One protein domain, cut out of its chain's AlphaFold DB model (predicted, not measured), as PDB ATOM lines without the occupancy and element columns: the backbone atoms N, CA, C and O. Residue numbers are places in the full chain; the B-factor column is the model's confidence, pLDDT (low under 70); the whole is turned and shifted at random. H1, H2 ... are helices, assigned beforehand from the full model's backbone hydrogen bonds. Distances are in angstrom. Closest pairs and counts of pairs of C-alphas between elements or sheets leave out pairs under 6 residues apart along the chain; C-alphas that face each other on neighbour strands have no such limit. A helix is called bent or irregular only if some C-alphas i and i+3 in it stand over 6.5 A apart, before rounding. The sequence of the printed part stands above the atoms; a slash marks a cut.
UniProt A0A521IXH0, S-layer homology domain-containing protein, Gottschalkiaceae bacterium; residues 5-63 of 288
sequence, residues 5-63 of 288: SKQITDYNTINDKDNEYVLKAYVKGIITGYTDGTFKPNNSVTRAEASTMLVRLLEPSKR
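This is residues 5 to 63 of the 288 residues of the protein "S-layer homology domain-containing protein" of Gottschalkiaceae bacterium (UniProt A0A521IXH0). Two helices of 12 residues each, H1 and H2, stand apart and not side by side, and a long winding link, residues 28 to 46, joins them. The link passes between the helices near the middle, loops out around Asp 36, folds back towards the stretch before H1, and then swings out to the start of H2; residues 43 to 48 stand free. The printed part has 59 residues with two named helices, H1 then H2, and no named strand. The class is all helix, though under half of the residues, 24 of 59, are in named elements. The whole is compact, with a radius of gyration of the C-alphas of 11.2 A and spans of 29 by 22 by 21 A.

H1, residues 16 to 27, and H2, residues 47 to 58, are apart, with no C-alpha of the one within 8 A of the other. The N-to-C direction of H1 is (-0.19, 0.98, 0.01), mainly along y, and that of H2 is (-0.34, 0.36, -0.87), mainly towards lower z. H1 is irregular, but only just: C-alphas 17 and 20 are 7.0 A apart. In H2 every O i to N i+4 pair is within hydrogen-bond range; in H1 6 of 8 are.

H1 measures 17.2 A from C-alpha 16 at (0.137, -2.065, -53.197) to C-alpha 27 at (-3.899, 14.662, -54.311). H2 measures 16.3 A and ends with C-alpha 58 at (-17.956, 16.387, -47.965).

The two C-alphas farthest apart, those of Thr 13 and Ser 61, are 29.7 A apart. The printed part has no cut. The link from H1 to H2, 19 residues, is long, and its C-alphas lie 3 to 13 A from the mean of the C-alphas. The mean pLDDT of the printed part is 84.5, and residues 60 to 62 are under 70.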
ATOM      1  N   SER A   5       3.642  10.622 -54.865       77.38
ATOM      2  CA  SER A   5       4.209   9.520 -54.076       77.38
ATOM      3  C   SER A   5       5.538   9.896 -53.426       77.38
ATOM      4  O   SER A   5       5.802   9.465 -52.312       77.38
ATOM      5  N   LYS A   6       6.346  10.752 -54.067       79.94
ATOM      6  CA  LYS A   6       7.635  11.218 -53.522       79.94
ATOM      7  C   LYS A   6       7.487  12.156 -52.321       79.94
ATOM      8  O   LYS A   6       8.454  12.355 -51.597       79.94
ATOM      9  N   GLN A   7       6.307  12.740 -52.111       76.44
ATOM     10  CA  GLN A   7       6.037  13.610 -50.960       76.44
ATOM     11  C   GLN A   7       5.607  12.841 -49.713       76.44
ATOM     12  O   GLN A   7       5.689  13.375 -48.609       76.44
ATOM     13  N   ILE A   8       5.151  11.598 -49.882       86.12
ATOM     14  CA  ILE A   8       4.821  10.708 -48.777       86.12
ATOM     15  C   ILE A   8       6.083   9.898 -48.472       86.12
ATOM     16  O   ILE A   8       6.460   8.996 -49.212       86.12
ATOM     17  N   THR A   9       6.761  10.236 -47.380       86.62
ATOM     18  CA  THR A   9       8.102   9.708 -47.069       86.62
ATOM     19  C   THR A   9       8.104   8.185 -46.903       86.62
ATOM     20  O   THR A   9       9.050   7.502 -47.288       86.62
ATOM     21  N   ASP A  10       7.021   7.634 -46.364       90.62
ATOM     22  CA  ASP A  10       6.803   6.207 -46.137       90.62
ATOM     23  C   ASP A  10       5.874   5.579 -47.188       90.62
ATOM     24  O   ASP A  10       5.263   4.543 -46.926       90.62
ATOM     25  N   TYR A  11       5.781   6.165 -48.387       89.69
ATOM     26  CA  TYR A  11       4.900   5.682 -49.456       89.69
ATOM     27  C   TYR A  11       5.091   4.189 -49.751       89.69
ATOM     28  O   TYR A  11       4.127   3.440 -49.858       89.69
ATOM     29  N   ASN A  12       6.344   3.728 -49.781       89.81
ATOM     30  CA  ASN A  12       6.691   2.329 -50.052       89.81
ATOM     31  C   ASN A  12       6.252   1.347 -48.946       89.81
ATOM     32  O   ASN A  12       6.411   0.141 -49.105       89.81
ATOM     33  N   THR A  13       5.753   1.842 -47.810       91.62
ATOM     34  CA  THR A  13       5.231   1.014 -46.708       91.62
ATOM     35  C   THR A  13       3.722   0.784 -46.802       91.62
ATOM     36  O   THR A  13       3.174  -0.030 -46.058       91.62
ATOM     37  N   ILE A  14       3.045   1.498 -47.701       91.06
ATOM     38  CA  ILE A  14       1.618   1.346 -47.968       91.06
ATOM     39  C   ILE A  14       1.425   0.105 -48.847       91.06
ATOM     40  O   ILE A  14       2.192  -0.146 -49.777       91.06
ATOM     41  N   ASN A  15       0.389  -0.681 -48.555       90.75
ATOM     42  CA  ASN A  15       0.040  -1.858 -49.344       90.75
ATOM     43  C   ASN A  15      -0.217  -1.476 -50.813       90.75
ATOM     44  O   ASN A  15      -0.936  -0.515 -51.091       90.75
ATOM     45  N   ASP A  16       0.296  -2.273 -51.752       85.31
ATOM     46  CA  ASP A  16       0.137  -2.065 -53.197       85.31
ATOM     47  C   ASP A  16      -1.315  -1.845 -53.633       85.31
ATOM     48  O   ASP A  16      -1.580  -1.056 -54.539       85.31
ATOM     49  N   LYS A  17      -2.269  -2.509 -52.971       87.44
ATOM     50  CA  LYS A  17      -3.702  -2.361 -53.268       87.44
ATOM     51  C   LYS A  17      -4.280  -1.025 -52.796       87.44
ATOM     52  O   LYS A  17      -5.238  -0.543 -53.392       87.44
ATOM     53  N   ASP A  18      -3.697  -0.432 -51.758       88.50
ATOM     54  CA  ASP A  18      -4.177   0.799 -51.125       88.50
ATOM     55  C   ASP A  18      -3.477   2.046 -51.679       88.50
ATOM     56  O   ASP A  18      -4.053   3.135 -51.667       88.50
ATOM     57  N   ASN A  19      -2.274   1.879 -52.235       85.25
ATOM     58  CA  ASN A  19      -1.434   2.930 -52.810       85.25
ATOM     59  C   ASN A  19      -2.194   3.901 -53.721       85.25
ATOM     60  O   ASN A  19      -2.122   5.120 -53.553       85.25
ATOM     61  N   GLU A  20      -2.972   3.369 -54.664       84.12
ATOM     62  CA  GLU A  20      -3.728   4.198 -55.605       84.12
ATOM     63  C   GLU A  20      -4.808   5.035 -54.899       84.12
ATOM     64  O   GLU A  20      -5.028   6.200 -55.243       84.12
ATOM     65  N   TYR A  21      -5.485   4.468 -53.899       89.12
ATOM     66  CA  TYR A  21      -6.542   5.157 -53.160       89.12
ATOM     67  C   TYR A  21      -5.976   6.222 -52.230       89.12
ATOM     68  O   TYR A  21      -6.513   7.332 -52.186       89.12
ATOM     69  N   VAL A  22      -4.866   5.914 -51.554       89.94
ATOM     70  CA  VAL A  22      -4.139   6.875 -50.723       89.94
ATOM     71  C   VAL A  22      -3.672   8.041 -51.586       89.94
ATOM     72  O   VAL A  22      -4.013   9.180 -51.286       89.94
ATOM     73  N   LEU A  23      -3.019   7.795 -52.726       84.69
ATOM     74  CA  LEU A  23      -2.610   8.885 -53.619       84.69
ATOM     75  C   LEU A  23      -3.788   9.720 -54.112       84.69
ATOM     76  O   LEU A  23      -3.709  10.944 -54.108       84.69
ATOM     77  N   LYS A  24      -4.900   9.095 -54.511       82.44
ATOM     78  CA  LYS A  24      -6.091   9.839 -54.949       82.44
ATOM     79  C   LYS A  24      -6.661  10.712 -53.838       82.44
ATOM     80  O   LYS A  24      -7.075  11.836 -54.113       82.44
ATOM     81  N   ALA A  25      -6.720  10.211 -52.607       85.75
ATOM     82  CA  ALA A  25      -7.199  10.980 -51.464       85.75
ATOM     83  C   ALA A  25      -6.216  12.101 -51.088       85.75
ATOM     84  O   ALA A  25      -6.653  13.198 -50.737       85.75
ATOM     85  N   TYR A  26      -4.913  11.837 -51.210       85.00
ATOM     86  CA  TYR A  26      -3.831  12.776 -50.940       85.00
ATOM     87  C   TYR A  26      -3.846  13.932 -51.935       85.00
ATOM     88  O   TYR A  26      -4.033  15.070 -51.531       85.00
ATOM     89  N   VAL A  27      -3.811  13.649 -53.240       72.31
ATOM     90  CA  VAL A  27      -3.899  14.662 -54.311       72.31
ATOM     91  C   VAL A  27      -5.166  15.507 -54.188       72.31
ATOM     92  O   VAL A  27      -5.147  16.714 -54.399       72.31
ATOM     93  N   LYS A  28      -6.285  14.894 -53.789       75.81
ATOM     94  CA  LYS A  28      -7.544  15.613 -53.558       75.81
ATOM     95  C   LYS A  28      -7.565  16.415 -52.255       75.81
ATOM     96  O   LYS A  28      -8.603  16.988 -51.946       75.81
ATOM     97  N   GLY A  29      -6.494  16.427 -51.469       75.00
ATOM     98  CA  GLY A  29      -6.404  17.135 -50.193       75.00
ATOM     99  C   GLY A  29      -7.378  16.643 -49.123       75.00
ATOM    100  O   GLY A  29      -7.703  17.375 -48.187       75.00
ATOM    101  N   ILE A  30      -7.884  15.414 -49.271       86.06
ATOM    102  CA  ILE A  30      -8.746  14.756 -48.279       86.06
ATOM    103  C   ILE A  30      -7.876  14.265 -47.119       86.06
ATOM    104  O   ILE A  30      -8.235  14.425 -45.952       86.06
ATOM    105  N   ILE A  31      -6.692  13.749 -47.447       89.62
ATOM    106  CA  ILE A  31      -5.649  13.358 -46.500       89.62
ATOM    107  C   ILE A  31      -4.372  14.149 -46.786       89.62
ATOM    108  O   ILE A  31      -4.115  14.526 -47.923       89.62
ATOM    109  N   THR A  32      -3.578  14.394 -45.749       81.06
ATOM    110  CA  THR A  32      -2.332  15.178 -45.835       81.06
ATOM    111  C   THR A  32      -1.117  14.457 -45.263       81.06
ATOM    112  O   THR A  32      -0.004  14.938 -45.432       81.06
ATOM    113  N   GLY A  33      -1.318  13.331 -44.572       83.19
ATOM    114  CA  GLY A  33      -0.282  12.728 -43.735       83.19
ATOM    115  C   GLY A  33      -0.009  13.542 -42.465       83.19
ATOM    116  O   GLY A  33      -0.774  14.443 -42.099       83.19
ATOM    117  N   TYR A  34       1.078  13.192 -41.791       81.44
ATOM    118  CA  TYR A  34       1.574  13.802 -40.565       81.44
ATOM    119  C   TYR A  34       2.570  14.928 -40.865       81.44
ATOM    120  O   TYR A  34       3.098  15.054 -41.968       81.44
ATOM    121  N   THR A  35       2.859  15.755 -39.858       75.62
ATOM    122  CA  THR A  35       3.788  16.897 -39.971       75.62
ATOM    123  C   THR A  35       5.226  16.492 -40.303       75.62
ATOM    124  O   THR A  35       5.988  17.321 -40.784       75.62
ATOM    125  N   ASP A  36       5.593  15.234 -40.046       76.69
ATOM    126  CA  ASP A  36       6.890  14.634 -40.390       76.69
ATOM    127  C   ASP A  36       6.964  14.151 -41.855       76.69
ATOM    128  O   ASP A  36       7.995  13.637 -42.280       76.69
ATOM    129  N   GLY A  37       5.890  14.325 -42.637       76.38
ATOM    130  CA  GLY A  37       5.820  13.924 -44.042       76.38
ATOM    131  C   GLY A  37       5.494  12.445 -44.265       76.38
ATOM    132  O   GLY A  37       5.638  11.961 -45.386       76.38
ATOM    133  N   THR A  38       5.079  11.712 -43.229       87.50
ATOM    134  CA  THR A  38       4.652  10.305 -43.333       87.50
ATOM    135  C   THR A  38       3.129  10.165 -43.416       87.50
ATOM    136  O   THR A  38       2.384  11.057 -43.013       87.50
ATOM    137  N   PHE A  39       2.638   9.035 -43.921       91.50
ATOM    138  CA  PHE A  39       1.227   8.646 -43.941       91.50
ATOM    139  C   PHE A  39       0.867   7.664 -42.813       91.50
ATOM    140  O   PHE A  39      -0.256   7.702 -42.319       91.50
ATOM    141  N   LYS A  40       1.819   6.837 -42.360       90.88
ATOM    142  CA  LYS A  40       1.690   5.803 -41.313       90.88
ATOM    143  C   LYS A  40       0.535   4.825 -41.589       90.88
ATOM    144  O   LYS A  40      -0.393   4.740 -40.784       90.88
ATOM    145  N   PRO A  41       0.589   4.035 -42.679       91.69
ATOM    146  CA  PRO A  41      -0.538   3.205 -43.130       91.69
ATOM    147  C   PRO A  41      -1.018   2.162 -42.113       91.69
ATOM    148  O   PRO A  41      -2.181   1.771 -42.142       91.69
ATOM    149  N   ASN A  42      -0.140   1.715 -41.211       90.81
ATOM    150  CA  ASN A  42      -0.459   0.703 -40.200       90.81
ATOM    151  C   ASN A  42      -0.976   1.298 -38.880       90.81
ATOM    152  O   ASN A  42      -1.310   0.550 -37.959       90.81
ATOM    153  N   ASN A  43      -1.032   2.627 -38.757       91.31
ATOM    154  CA  ASN A  43      -1.566   3.264 -37.563       91.31
ATOM    155  C   ASN A  43      -3.094   3.261 -37.576       91.31
ATOM    156  O   ASN A  43      -3.744   3.461 -38.600       91.31
ATOM    157  N   SER A  44      -3.678   3.073 -36.393       91.69
ATOM    158  CA  SER A  44      -5.119   3.233 -36.219       91.69
ATOM    159  C   SER A  44      -5.501   4.707 -36.310       91.69
ATOM    160  O   SER A  44      -4.891   5.553 -35.660       91.69
ATOM    161  N   VAL A  45      -6.546   4.995 -37.084       90.62
ATOM    162  CA  VAL A  45      -7.099   6.343 -37.234       90.62
ATOM    163  C   VAL A  45      -7.931   6.701 -36.004       90.62
ATOM    164  O   VAL A  45      -8.826   5.955 -35.597       90.62
ATOM    165  N   THR A  46      -7.679   7.868 -35.419       92.94
ATOM    166  CA  THR A  46      -8.501   8.403 -34.330       92.94
ATOM    167  C   THR A  46      -9.845   8.914 -34.849       92.94
ATOM    168  O   THR A  46      -9.996   9.316 -36.003       92.94
ATOM    169  N   ARG A  47     -10.852   8.994 -33.971       90.62
ATOM    170  CA  ARG A  47     -12.162   9.566 -34.335       90.62
ATOM    171  C   ARG A  47     -12.047  10.991 -34.893       90.62
ATOM    172  O   ARG A  47     -12.766  11.323 -35.825       90.62
ATOM    173  N   ALA A  48     -11.136  11.804 -34.356       87.25
ATOM    174  CA  ALA A  48     -10.915  13.173 -34.817       87.25
ATOM    175  C   ALA A  48     -10.309  13.222 -36.231       87.25
ATOM    176  O   ALA A  48     -10.767  13.998 -37.072       87.25
ATOM    177  N   GLU A  49      -9.326  12.367 -36.524       86.62
ATOM    178  CA  GLU A  49      -8.742  12.246 -37.867       86.62
ATOM    179  C   GLU A  49      -9.783  11.734 -38.873       86.62
ATOM    180  O   GLU A  49      -9.927  12.308 -39.952       86.62
ATOM    181  N   ALA A  50     -10.583  10.729 -38.497       92.38
ATOM    182  CA  ALA A  50     -11.674  10.218 -39.327       92.38
ATOM    183  C   ALA A  50     -12.723  11.298 -39.636       92.38
ATOM    184  O   ALA A  50     -13.089  11.492 -40.796       92.38
ATOM    185  N   SER A  51     -13.168  12.048 -38.625       91.44
ATOM    186  CA  SER A  51     -14.082  13.178 -38.817       91.44
ATOM    187  C   SER A  51     -13.476  14.258 -39.711       91.44
ATOM    188  O   SER A  51     -14.169  14.778 -40.578       91.44
ATOM    189  N   THR A  52     -12.182  14.553 -39.570       86.25
ATOM    190  CA  THR A  52     -11.488  15.527 -40.426       86.25
ATOM    191  C   THR A  52     -11.465  15.074 -41.886       86.25
ATOM    192  O   THR A  52     -11.768  15.866 -42.779       86.25
ATOM    193  N   MET A  53     -11.168  13.797 -42.148       92.81
ATOM    194  CA  MET A  53     -11.222  13.233 -43.501       92.81
ATOM    195  C   MET A  53     -12.633  13.311 -44.092       92.81
ATOM    196  O   MET A  53     -12.785  13.699 -45.249       92.81
ATOM    197  N   LEU A  54     -13.667  13.003 -43.301       93.88
ATOM    198  CA  LEU A  54     -15.065  13.103 -43.732       93.88
ATOM    199  C   LEU A  54     -15.471  14.544 -44.045       93.88
ATOM    200  O   LEU A  54     -16.079  14.786 -45.084       93.88
ATOM    201  N   VAL A  55     -15.092  15.506 -43.202       85.62
ATOM    202  CA  VAL A  55     -15.338  16.932 -43.461       85.62
ATOM    203  C   VAL A  55     -14.679  17.351 -44.773       85.62
ATOM    204  O   VAL A  55     -15.341  17.927 -45.621       85.62
ATOM    205  N   ARG A  56     -13.414  16.990 -45.015       83.94
ATOM    206  CA  ARG A  56     -12.713  17.309 -46.278       83.94
ATOM    207  C   ARG A  56     -13.285  16.584 -47.498       83.94
ATOM    208  O   ARG A  56     -13.200  17.075 -48.629       83.94
ATOM    209  N   LEU A  57     -13.847  15.396 -47.290       84.69
ATOM    210  CA  LEU A  57     -14.533  14.644 -48.332       84.69
ATOM    211  C   LEU A  57     -15.819  15.369 -48.757       84.69
ATOM    212  O   LEU A  57     -16.013  15.584 -49.957       84.69
ATOM    213  N   LEU A  58     -16.643  15.762 -47.779       80.00
ATOM    214  CA  LEU A  58     -17.956  16.387 -47.965       80.00
ATOM    215  C   LEU A  58     -17.875  17.874 -48.341       80.00
ATOM    216  O   LEU A  58     -18.678  18.343 -49.142       80.00
ATOM    217  N   GLU A  59     -16.887  18.595 -47.815       76.38
ATOM    218  CA  GLU A  59     -16.679  20.029 -48.012       76.38
ATOM    219  C   GLU A  59     -15.354  20.275 -48.747       76.38
ATOM    220  O   GLU A  59     -14.286  20.335 -48.129       76.38
ATOM    221  N   PRO A  60     -15.384  20.445 -50.084       66.50
ATOM    222  CA  PRO A  60     -14.172  20.677 -50.859       66.50
ATOM    223  C   PRO A  60     -13.340  21.882 -50.408       66.50
ATOM    224  O   PRO A  60     -12.123  21.844 -50.542       66.50
ATOM    225  N   SER A  61     -13.971  22.913 -49.839       55.78
ATOM    226  CA  SER A  61     -13.300  24.107 -49.308       55.78
ATOM    227  C   SER A  61     -12.446  23.840 -48.064       55.78
ATOM    228  O   SER A  61     -11.594  24.653 -47.726       55.78
ATOM    229  N   LYS A  62     -12.642  22.709 -47.373       64.56
ATOM    230  CA  LYS A  62     -11.858  22.322 -46.187       64.56
ATOM    231  C   LYS A  62     -10.628  21.477 -46.527       64.56
ATOM    232  O   LYS A  62      -9.856  21.133 -45.627       64.56
ATOM    233  N   ARG A  63     -10.465  21.091 -47.796       76.44
ATOM    234  CA  ARG A  63      -9.351  20.255 -48.264       76.44
ATOM    235  C   ARG A  63      -8.035  21.005 -48.135       76.44
ATOM    236  O   ARG A  63      -7.955  22.193 -48.422       76.44
TER     237      ARG A  63